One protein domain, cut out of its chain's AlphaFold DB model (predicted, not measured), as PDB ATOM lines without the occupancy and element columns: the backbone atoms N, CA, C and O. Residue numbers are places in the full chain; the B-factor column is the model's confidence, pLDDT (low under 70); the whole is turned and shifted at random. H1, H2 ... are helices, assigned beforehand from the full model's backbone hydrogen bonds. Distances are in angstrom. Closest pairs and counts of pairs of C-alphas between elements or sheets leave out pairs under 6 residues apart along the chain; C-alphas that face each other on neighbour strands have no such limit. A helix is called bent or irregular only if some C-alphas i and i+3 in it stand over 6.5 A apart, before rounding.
ATOM      1  N   VAL A   8     180.661  32.567  33.392       90.88
ATOM      2  CA  VAL A   8     179.372  31.861  33.470       90.88
ATOM      3  C   VAL A   8     178.206  32.831  33.683       90.88
ATOM      4  O   VAL A   8     177.164  32.704  33.045       90.88
ATOM      5  N   GLU A   9     178.367  33.823  34.561       91.00
ATOM      6  CA  GLU A   9     177.323  34.820  34.811       91.00
ATOM      7  C   GLU A   9     177.124  35.754  33.617       91.00
ATOM      8  O   GLU A   9     175.991  36.147  33.338       91.00
ATOM      9  N   LEU A  10     178.199  36.071  32.892       91.56
ATOM     10  CA  LEU A  10     178.132  36.836  31.652       91.56
ATOM     11  C   LEU A  10     177.387  36.061  30.559       91.56
ATOM     12  O   LEU A  10     176.531  36.631  29.887       91.56
ATOM     13  N   ASP A  11     177.689  34.777  30.385       95.62
ATOM     14  CA  ASP A  11     177.041  33.942  29.373       95.62
ATOM     15  C   ASP A  11     175.555  33.731  29.685       95.62
ATOM     16  O   ASP A  11     174.718  33.796  28.784       95.62
ATOM     17  N   HIS A  12     175.197  33.593  30.966       95.19
ATOM     18  CA  HIS A  12     173.796  33.547  31.379       95.19
ATOM     19  C   HIS A  12     173.069  34.876  31.121       95.19
ATOM     20  O   HIS A  12     171.981  34.878  30.549       95.19
ATOM     21  N   ALA A  13     173.683  36.014  31.462       95.25
ATOM     22  CA  ALA A  13     173.114  37.333  31.181       95.25
ATOM     23  C   ALA A  13     172.902  37.558  29.671       95.25
ATOM     24  O   ALA A  13     171.849  38.041  29.261       95.25
ATOM     25  N   LYS A  14     173.856  37.140  28.828       96.25
ATOM     26  CA  LYS A  14     173.706  37.172  27.362       96.25
ATOM     27  C   LYS A  14     172.548  36.301  26.883       96.25
ATOM     28  O   LYS A  14     171.787  36.725  26.022       96.25
ATOM     29  N   SER A  15     172.400  35.102  27.446       97.50
ATOM     30  CA  SER A  15     171.282  34.218  27.117       97.50
ATOM     31  C   SER A  15     169.934  34.861  27.457       97.50
ATOM     32  O   SER A  15     169.031  34.829  26.619       97.50
ATOM     33  N   LEU A  16     169.809  35.499  28.625       97.56
ATOM     34  CA  LEU A  16     168.607  36.249  29.008       97.56
ATOM     35  C   LEU A  16     168.337  37.408  28.048       97.56
ATOM     36  O   LEU A  16     167.216  37.540  27.569       97.56
ATOM     37  N   LEU A  17     169.367  38.180  27.692       95.75
ATOM     38  CA  LEU A  17     169.234  39.286  26.743       95.75
ATOM     39  C   LEU A  17     168.663  38.824  25.396       95.75
ATOM     40  O   LEU A  17     167.785  39.478  24.847       95.75
ATOM     41  N   SER A  18     169.145  37.696  24.872       95.69
ATOM     42  CA  SER A  18     168.704  37.174  23.574       95.69
ATOM     43  C   SER A  18     167.340  36.481  23.602       95.69
ATOM     44  O   SER A  18     166.716  36.373  22.553       95.69
ATOM     45  N   SER A  19     166.897  35.970  24.753       95.56
ATOM     46  CA  SER A  19     165.677  35.147  24.847       95.56
ATOM     47  C   SER A  19     164.490  35.854  25.496       95.56
ATOM     48  O   SER A  19     163.355  35.587  25.120       95.56
ATOM     49  N   ALA A  20     164.747  36.741  26.456       93.69
ATOM     50  CA  ALA A  20     163.740  37.412  27.277       93.69
ATOM     51  C   ALA A  20     163.954  38.935  27.357       93.69
ATOM     52  O   ALA A  20     163.199  39.632  28.031       93.69
ATOM     53  N   GLY A  21     164.982  39.460  26.684       93.31
ATOM     54  CA  GLY A  21     165.219  40.889  26.552       93.31
ATOM     55  C   GLY A  21     166.034  41.529  27.685       93.31
ATOM     56  O   GLY A  21     166.491  40.869  28.629       93.31
ATOM     57  N   PRO A  22     166.267  42.849  27.582       93.88
ATOM     58  CA  PRO A  22     167.130  43.591  28.497       93.88
ATOM     59  C   PRO A  22     166.593  43.625  29.931       93.88
ATOM     60  O   PRO A  22     167.394  43.578  30.863       93.88
ATOM     61  N   GLY A  23     165.269  43.641  30.124       94.44
ATOM     62  CA  GLY A  23     164.660  43.641  31.455       94.44
ATOM     63  C   GLY A  23     165.037  42.404  32.277       94.44
ATOM     64  O   GLY A  23     165.526  42.517  33.401       94.44
ATOM     65  N   ALA A  24     164.910  41.215  31.677       96.00
ATOM     66  CA  ALA A  24     165.288  39.952  32.312       96.00
ATOM     67  C   ALA A  24     166.798  39.872  32.602       96.00
ATOM     68  O   ALA A  24     167.219  39.404  33.663       96.00
ATOM     69  N   MET A  25     167.631  40.368  31.680       97.19
ATOM     70  CA  MET A  25     169.079  40.453  31.889       97.19
ATOM     71  C   MET A  25     169.424  41.364  33.079       97.19
ATOM     72  O   MET A  25     170.241  40.992  33.927       97.19
ATOM     73  N   TYR A  26     168.829  42.557  33.158       96.06
ATOM     74  CA  TYR A  26     169.115  43.496  34.241       96.06
ATOM     75  C   TYR A  26     168.545  43.045  35.589       96.06
ATOM     76  O   TYR A  26     169.209  43.276  36.599       96.06
ATOM     77  N   ASP A  27     167.411  42.337  35.627       96.12
ATOM     78  CA  ASP A  27     166.918  41.678  36.848       96.12
ATOM     79  C   ASP A  27     167.956  40.708  37.418       96.12
ATOM     80  O   ASP A  27     168.293  40.760  38.604       96.12
ATOM     81  N   TYR A  28     168.516  39.854  36.558       96.25
ATOM     82  CA  TYR A  28     169.547  38.899  36.952       96.25
ATOM     83  C   TYR A  28     170.794  39.597  37.512       96.25
ATOM     84  O   TYR A  28     171.306  39.229  38.572       96.25
ATOM     85  N   LEU A  29     171.273  40.644  36.837       94.25
ATOM     86  CA  LEU A  29     172.435  41.409  37.289       94.25
ATOM     87  C   LEU A  29     172.142  42.170  38.594       94.25
ATOM     88  O   LEU A  29     172.976  42.196  39.501       94.25
ATOM     89  N   ALA A  30     170.949  42.737  38.754       94.12
ATOM     90  CA  ALA A  30     170.548  43.377  40.003       94.12
ATOM     91  C   ALA A  30     170.551  42.375  41.171       94.12
ATOM     92  O   ALA A  30     171.122  42.672  42.224       94.12
ATOM     93  N   ALA A  31     170.031  41.159  40.963       93.75
ATOM     94  CA  ALA A  31     170.044  40.081  41.957       93.75
ATOM     95  C   ALA A  31     171.465  39.634  42.355       93.75
ATOM     96  O   ALA A  31     171.688  39.172  43.473       93.75
ATOM     97  N   LYS A  32     172.450  39.819  41.469       91.19
ATOM     98  CA  LYS A  32     173.879  39.574  41.734       91.19
ATOM     99  C   LYS A  32     174.598  40.741  42.427       91.19
ATOM    100  O   LYS A  32     175.791  40.647  42.703       91.19
ATOM    101  N   GLY A  33     173.889  41.830  42.730       90.25
ATOM    102  CA  GLY A  33     174.421  42.997  43.439       90.25
ATOM    103  C   GLY A  33     174.948  44.112  42.531       90.25
ATOM    104  O   GLY A  33     175.543  45.076  43.025       90.25
ATOM    105  N   TYR A  34     174.727  44.034  41.215       88.56
ATOM    106  CA  TYR A  34     175.139  45.083  40.283       88.56
ATOM    107  C   TYR A  34     174.181  46.272  40.341       88.56
ATOM    108  O   TYR A  34     173.172  46.325  39.649       88.56
ATOM    109  N   LYS A  35     174.530  47.280  41.146       90.12
ATOM    110  CA  LYS A  35     173.688  48.471  41.372       90.12
ATOM    111  C   LYS A  35     173.325  49.237  40.098       90.12
ATOM    112  O   LYS A  35     172.225  49.767  40.011       90.12
ATOM    113  N   TYR A  36     174.227  49.285  39.113       90.75
ATOM    114  CA  TYR A  36     173.936  49.943  37.836       90.75
ATOM    115  C   TYR A  36     172.770  49.268  37.099       90.75
ATOM    116  O   TYR A  36     172.030  49.946  36.395       90.75
ATOM    117  N   ALA A  37     172.596  47.952  37.282       94.25
ATOM    118  CA  ALA A  37     171.546  47.196  36.625       94.25
ATOM    119  C   ALA A  37     170.169  47.651  37.102       94.25
ATOM    120  O   ALA A  37     169.289  47.776  36.272       94.25
ATOM    121  N   VAL A  38     169.998  48.010  38.381       93.25
ATOM    122  CA  VAL A  38     168.733  48.578  38.891       93.25
ATOM    123  C   VAL A  38     168.364  49.858  38.138       93.25
ATOM    124  O   VAL A  38     167.228  50.017  37.707       93.25
ATOM    125  N   LEU A  39     169.338  50.749  37.932       93.06
ATOM    126  CA  LEU A  39     169.119  52.010  37.222       93.06
ATOM    127  C   LEU A  39     168.800  51.782  35.740       93.06
ATOM    128  O   LEU A  39     167.876  52.388  35.209       93.06
ATOM    129  N   ALA A  40     169.554  50.903  35.076       94.38
ATOM    130  CA  ALA A  40     169.345  50.587  33.665       94.38
ATOM    131  C   ALA A  40     168.018  49.847  33.426       94.38
ATOM    132  O   ALA A  40     167.332  50.125  32.446       94.38
ATOM    133  N   ASN A  41     167.627  48.959  34.344       95.00
ATOM    134  CA  ASN A  41     166.348  48.254  34.296       95.00
ATOM    135  C   ASN A  41     165.174  49.227  34.389       95.00
ATOM    136  O   ASN A  41     164.228  49.091  33.627       95.00
ATOM    137  N   GLY A  42     165.322  50.258  35.234       93.19
ATOM    138  CA  GLY A  42     164.425  51.410  35.329       93.19
ATOM    139  C   GLY A  42     164.024  51.994  33.973       93.19
ATOM    140  O   GLY A  42     162.899  52.445  33.756       93.19
ATOM    141  N   VAL A  43     164.987  52.049  33.053       93.31
ATOM    142  CA  VAL A  43     164.778  52.556  31.695       93.31
ATOM    143  C   VAL A  43     164.233  51.454  30.794       93.31
ATOM    144  O   VAL A  43     163.279  51.691  30.066       93.31
ATOM    145  N   ALA A  44     164.813  50.253  30.866       92.19
ATOM    146  CA  ALA A  44     164.443  49.124  30.016       92.19
ATOM    147  C   ALA A  44     162.996  48.647  30.219       92.19
ATOM    148  O   ALA A  44     162.384  48.205  29.256       92.19
ATOM    149  N   LYS A  45     162.465  48.729  31.444       90.06
ATOM    150  CA  LYS A  45     161.096  48.318  31.798       90.06
ATOM    151  C   LYS A  45     160.091  49.466  31.815       90.06
ATOM    152  O   LYS A  45     158.905  49.228  32.010       90.06
ATOM    153  N   GLY A  46     160.556  50.709  31.690       89.31
ATOM    154  CA  GLY A  46     159.684  51.874  31.809       89.31
ATOM    155  C   GLY A  46     159.204  52.188  33.231       89.31
ATOM    156  O   GLY A  46     158.326  53.025  33.379       89.31
ATOM    157  N   ASP A  47     159.754  51.565  34.276       89.25
ATOM    158  CA  ASP A  47     159.338  51.745  35.681       89.25
ATOM    159  C   ASP A  47     160.131  52.838  36.428       89.25
ATOM    160  O   ASP A  47     160.070  52.970  37.652       89.25
ATOM    161  N   SER A  48     160.863  53.671  35.686       93.69
ATOM    162  CA  SER A  48     161.464  54.914  36.167       93.69
ATOM    163  C   SER A  48     160.988  56.105  35.343       93.69
ATOM    164  O   SER A  48     160.650  55.953  34.174       93.69
ATOM    165  N   VAL A  49     161.089  57.321  35.895       92.88
ATOM    166  CA  VAL A  49     160.776  58.567  35.161       92.88
ATOM    167  C   VAL A  49     161.528  58.644  33.826       92.88
ATOM    168  O   VAL A  49     160.970  59.054  32.815       92.88
ATOM    169  N   ALA A  50     162.798  58.227  33.800       93.00
ATOM    170  CA  ALA A  50     163.581  58.202  32.566       93.00
ATOM    171  C   ALA A  50     163.063  57.150  31.568       93.00
ATOM    172  O   ALA A  50     163.054  57.413  30.367       93.00
ATOM    173  N   GLY A  51     162.612  55.994  32.058       93.50
ATOM    174  CA  GLY A  51     161.986  54.949  31.249       93.50
ATOM    175  C   GLY A  51     160.649  55.386  30.656       93.50
ATOM    176  O   GLY A  51     160.458  55.278  29.450       93.50
ATOM    177  N   GLU A  52     159.763  55.971  31.464       93.38
ATOM    178  CA  GLU A  52     158.482  56.520  30.997       93.38
ATOM    179  C   GLU A  52     158.688  57.586  29.914       93.38
ATOM    180  O   GLU A  52     158.027  57.573  28.875       93.38
ATOM    181  N   VAL A  53     159.640  58.504  30.123       94.62
ATOM    182  CA  VAL A  53     159.984  59.539  29.137       94.62
ATOM    183  C   VAL A  53     160.532  58.918  27.850       94.62
ATOM    184  O   VAL A  53     160.135  59.341  26.766       94.62
ATOM    185  N   ALA A  54     161.403  57.908  27.945       92.69
ATOM    186  CA  ALA A  54     161.944  57.214  26.777       92.69
ATOM    187  C   ALA A  54     160.845  56.505  25.966       92.69
ATOM    188  O   ALA A  54     160.779  56.677  24.748       92.69
ATOM    189  N   ILE A  55     159.938  55.783  26.633       91.69
ATOM    190  CA  ILE A  55     158.796  55.114  25.992       91.69
ATOM    191  C   ILE A  55     157.877  56.136  25.319       91.69
ATOM    192  O   ILE A  55     157.493  55.957  24.163       91.69
ATOM    193  N   ASN A  56     157.555  57.240  25.998       91.50
ATOM    194  CA  ASN A  56     156.717  58.295  25.427       91.50
ATOM    195  C   ASN A  56     157.360  58.945  24.199       91.50
ATOM    196  O   ASN A  56     156.681  59.180  23.198       91.50
ATOM    197  N   PHE A  57     158.669  59.195  24.242       93.00
ATOM    198  CA  PHE A  57     159.406  59.715  23.095       93.00
ATOM    199  C   PHE A  57     159.375  58.742  21.909       93.00
ATOM    200  O   PHE A  57     159.157  59.166  20.773       93.00
ATOM    201  N   MET A  58     159.533  57.439  22.159       91.56
ATOM    202  CA  MET A  58     159.422  56.412  21.120       91.56
ATOM    203  C   MET A  58     158.017  56.363  20.510       91.56
ATOM    204  O   MET A  58     157.895  56.356  19.288       91.56
ATOM    205  N   LYS A  59     156.960  56.410  21.335       91.44
ATOM    206  CA  LYS A  59     155.560  56.447  20.868       91.44
ATOM    207  C   LYS A  59     155.292  57.669  19.985       91.44
ATOM    208  O   LYS A  59     154.707  57.531  18.914       91.44
ATOM    209  N   MET A  60     155.761  58.848  20.399       92.69
ATOM    210  CA  MET A  60     155.643  60.084  19.615       92.69
ATOM    211  C   MET A  60     156.402  59.980  18.286       92.69
ATOM    212  O   MET A  60     155.828  60.235  17.233       92.69
ATOM    213  N   THR A  61     157.654  59.520  18.322       94.25
ATOM    214  CA  THR A  61     158.490  59.356  17.120       94.25
ATOM    215  C   THR A  61     157.875  58.364  16.127       94.25
ATOM    216  O   THR A  61     157.876  58.613  14.924       94.25
ATOM    217  N   ALA A  62     157.327  57.247  16.615       91.94
ATOM    218  CA  ALA A  62     156.636  56.274  15.774       91.94
ATOM    219  C   ALA A  62     155.388  56.884  15.123       91.94
ATOM    220  O   ALA A  62     155.206  56.755  13.911       91.94
ATOM    221  N   SER A  63     154.577  57.605  15.907       92.56
ATOM    222  CA  SER A  63     153.379  58.290  15.415       92.56
ATOM    223  C   SER A  63     153.715  59.295  14.312       92.56
ATOM    224  O   SER A  63     153.045  59.315  13.280       92.56
ATOM    225  N   ASP A  64     154.773  60.087  14.491       93.88
ATOM    226  CA  ASP A  64     155.243  61.053  13.489       93.88
ATOM    227  C   ASP A  64     155.714  60.368  12.196       93.88
ATOM    228  O   ASP A  64     155.572  60.918  11.103       93.88
ATOM    229  N   ALA A  65     156.225  59.138  12.301       94.38
ATOM    230  CA  ALA A  65     156.586  58.296  11.163       94.38
ATOM    231  C   ALA A  65     155.388  57.556  10.527       94.38
ATOM    232  O   ALA A  65     155.579  56.790   9.584       94.38
ATOM    233  N   GLY A  66     154.158  57.765  11.015       94.12
ATOM    234  CA  GLY A  66     152.954  57.090  10.519       94.12
ATOM    235  C   GLY A  66     152.784  55.651  11.020       94.12
ATOM    236  O   GLY A  66     152.005  54.891  10.443       94.12
ATOM    237  N   HIS A  67     153.493  55.271  12.085       91.25
ATOM    238  CA  HIS A  67     153.401  53.964  12.727       91.25
ATOM    239  C   HIS A  67     152.795  54.093  14.129       91.25
ATOM    240  O   HIS A  67     153.181  54.950  14.916       91.25
ATOM    241  N   VAL A  68     151.851  53.218  14.473       88.00
ATOM    242  CA  VAL A  68     151.331  53.144  15.845       88.00
ATOM    243  C   VAL A  68     152.162  52.128  16.610       88.00
ATOM    244  O   VAL A  68     152.242  50.974  16.200       88.00
ATOM    245  N   MET A  69     152.762  52.574  17.711       86.56
ATOM    246  CA  MET A  69     153.483  51.720  18.649       86.56
ATOM    247  C   MET A  69     152.569  51.427  19.844       86.56
ATOM    248  O   MET A  69     152.031  52.348  20.464       86.56
ATOM    249  N   SER A  70     152.348  50.150  20.124       84.31
ATOM    250  CA  SER A  70     151.524  49.637  21.216       84.31
ATOM    251  C   SER A  70     152.338  49.447  22.501       84.31
ATOM    252  O   SER A  70     153.558  49.598  22.499       84.31
ATOM    253  N   GLU A  71     151.674  49.133  23.616       78.44
ATOM    254  CA  GLU A  71     152.388  48.760  24.849       78.44
ATOM    255  C   GLU A  71     153.197  47.466  24.668       78.44
ATOM    256  O   GLU A  71     154.268  47.340  25.248       78.44
ATOM    257  N   ASP A  72     152.744  46.548  23.809       80.06
ATOM    258  CA  ASP A  72     153.437  45.279  23.549       80.06
ATOM    259  C   ASP A  72     154.783  45.482  22.832       80.06
ATOM    260  O   ASP A  72     155.671  44.640  22.924       80.06
ATOM    261  N   ASP A  73     154.963  46.612  22.144       79.88
ATOM    262  CA  ASP A  73     156.218  46.962  21.469       79.88
ATOM    263  C   ASP A  73     157.296  47.476  22.444       79.88
ATOM    264  O   ASP A  73     158.454  47.653  22.058       79.88
ATOM    265  N   VAL A  74     156.917  47.756  23.696       75.19
ATOM    266  CA  VAL A  74     157.791  48.312  24.745       75.19
ATOM    267  C   VAL A  74     157.788  47.501  26.043       75.19
ATOM    268  O   VAL A  74     158.424  47.928  27.008       75.19
TER     269      VAL A  74
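Overview. This is residues 8 to 74 of the 75 residues of an uncharacterized protein of Pseudomonas sp. ACM7 (UniProt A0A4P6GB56). Three short helical rods fold back and forth in a zigzag, H1a, H1b and H2, with H1b in the middle between the other two; from the end of H2 a longer helix, H3, runs on outward as an arm, and residues 65 to 74 after it fold back towards the zigzag. H1a and H1b are the two arms of one sharply bent helix, H1. The printed part has 67 residues with three named helices, in the order H1, H2, H3, and no named strand, and its class is all helix. It is loose, with a radius of gyration of the C-alphas of 13.8 A, and only just elongated, spanning 43 by 24 by 13 A.

Arrangement. Start at Val 8, where H1 begins, residues 8 to 31; by its hydrogen bonds it was assigned as one helix, but it is bent, with C-alphas 19 and 22 lying 9.3 A apart. Its arm H1a, residues 8 to 19, and its arm H1b, residues 22 to 31, touch and run opposite ways at a shallow tilt of 29 degrees. Look at residues 13 to 17 of H1a, for it touches H1b with these alone; the closest C-alphas of the two arms are those of Leu 16 and Met 25, 5.1 A apart. Next comes H2, residues 35 to 44, which makes a helical hairpin with H1b: they touch and run opposite ways at a shallow tilt of 23 degrees. Their closest C-alphas are those of Tyr 26 and Ala 37, at 5.0 A. H3, residues 49 to 64, touches H2 with its residues 50 to 54 alone, the closest C-alphas being those of Val 43 and Gly 51, at 3.7 A. H2 and H3 run the same way at a shallow tilt of 28 degrees, with their centres 17.5 A apart. H3 is apart from H1a and from H1b, and H1a is apart from H2. In H1a, H1b and H3 every O i to N i+4 pair is within hydrogen-bond range; in H2 it is 4 of 6.

Along the chain. Find C-alpha 8 at (179.372, 31.861, 33.470); from there H1a runs 16.5 A to C-alpha 19. H1b starts at C-alpha 22, at (167.130, 43.591, 28.497), and is 14.2 A long to C-alpha 31. H2 goes 14.7 A from C-alpha 35 to C-alpha 44. H3 measures 22.5 A from C-alpha 49 to C-alpha 64, at (155.243, 61.053, 13.489).

Size, cuts and confidence. The two C-alphas farthest apart are those of Val 8 and Gly 66, at 43.1 A. The C-alphas of Val 8 and Val 74, the first and last printed residues, are 28.5 A apart. The printed part has no cut, and the links from H1 to H2 and from H2 to H3 are tight. Read the B-factor column for the model's confidence: the mean pLDDT of the printed part is 92.2, and no printed residue is under 70.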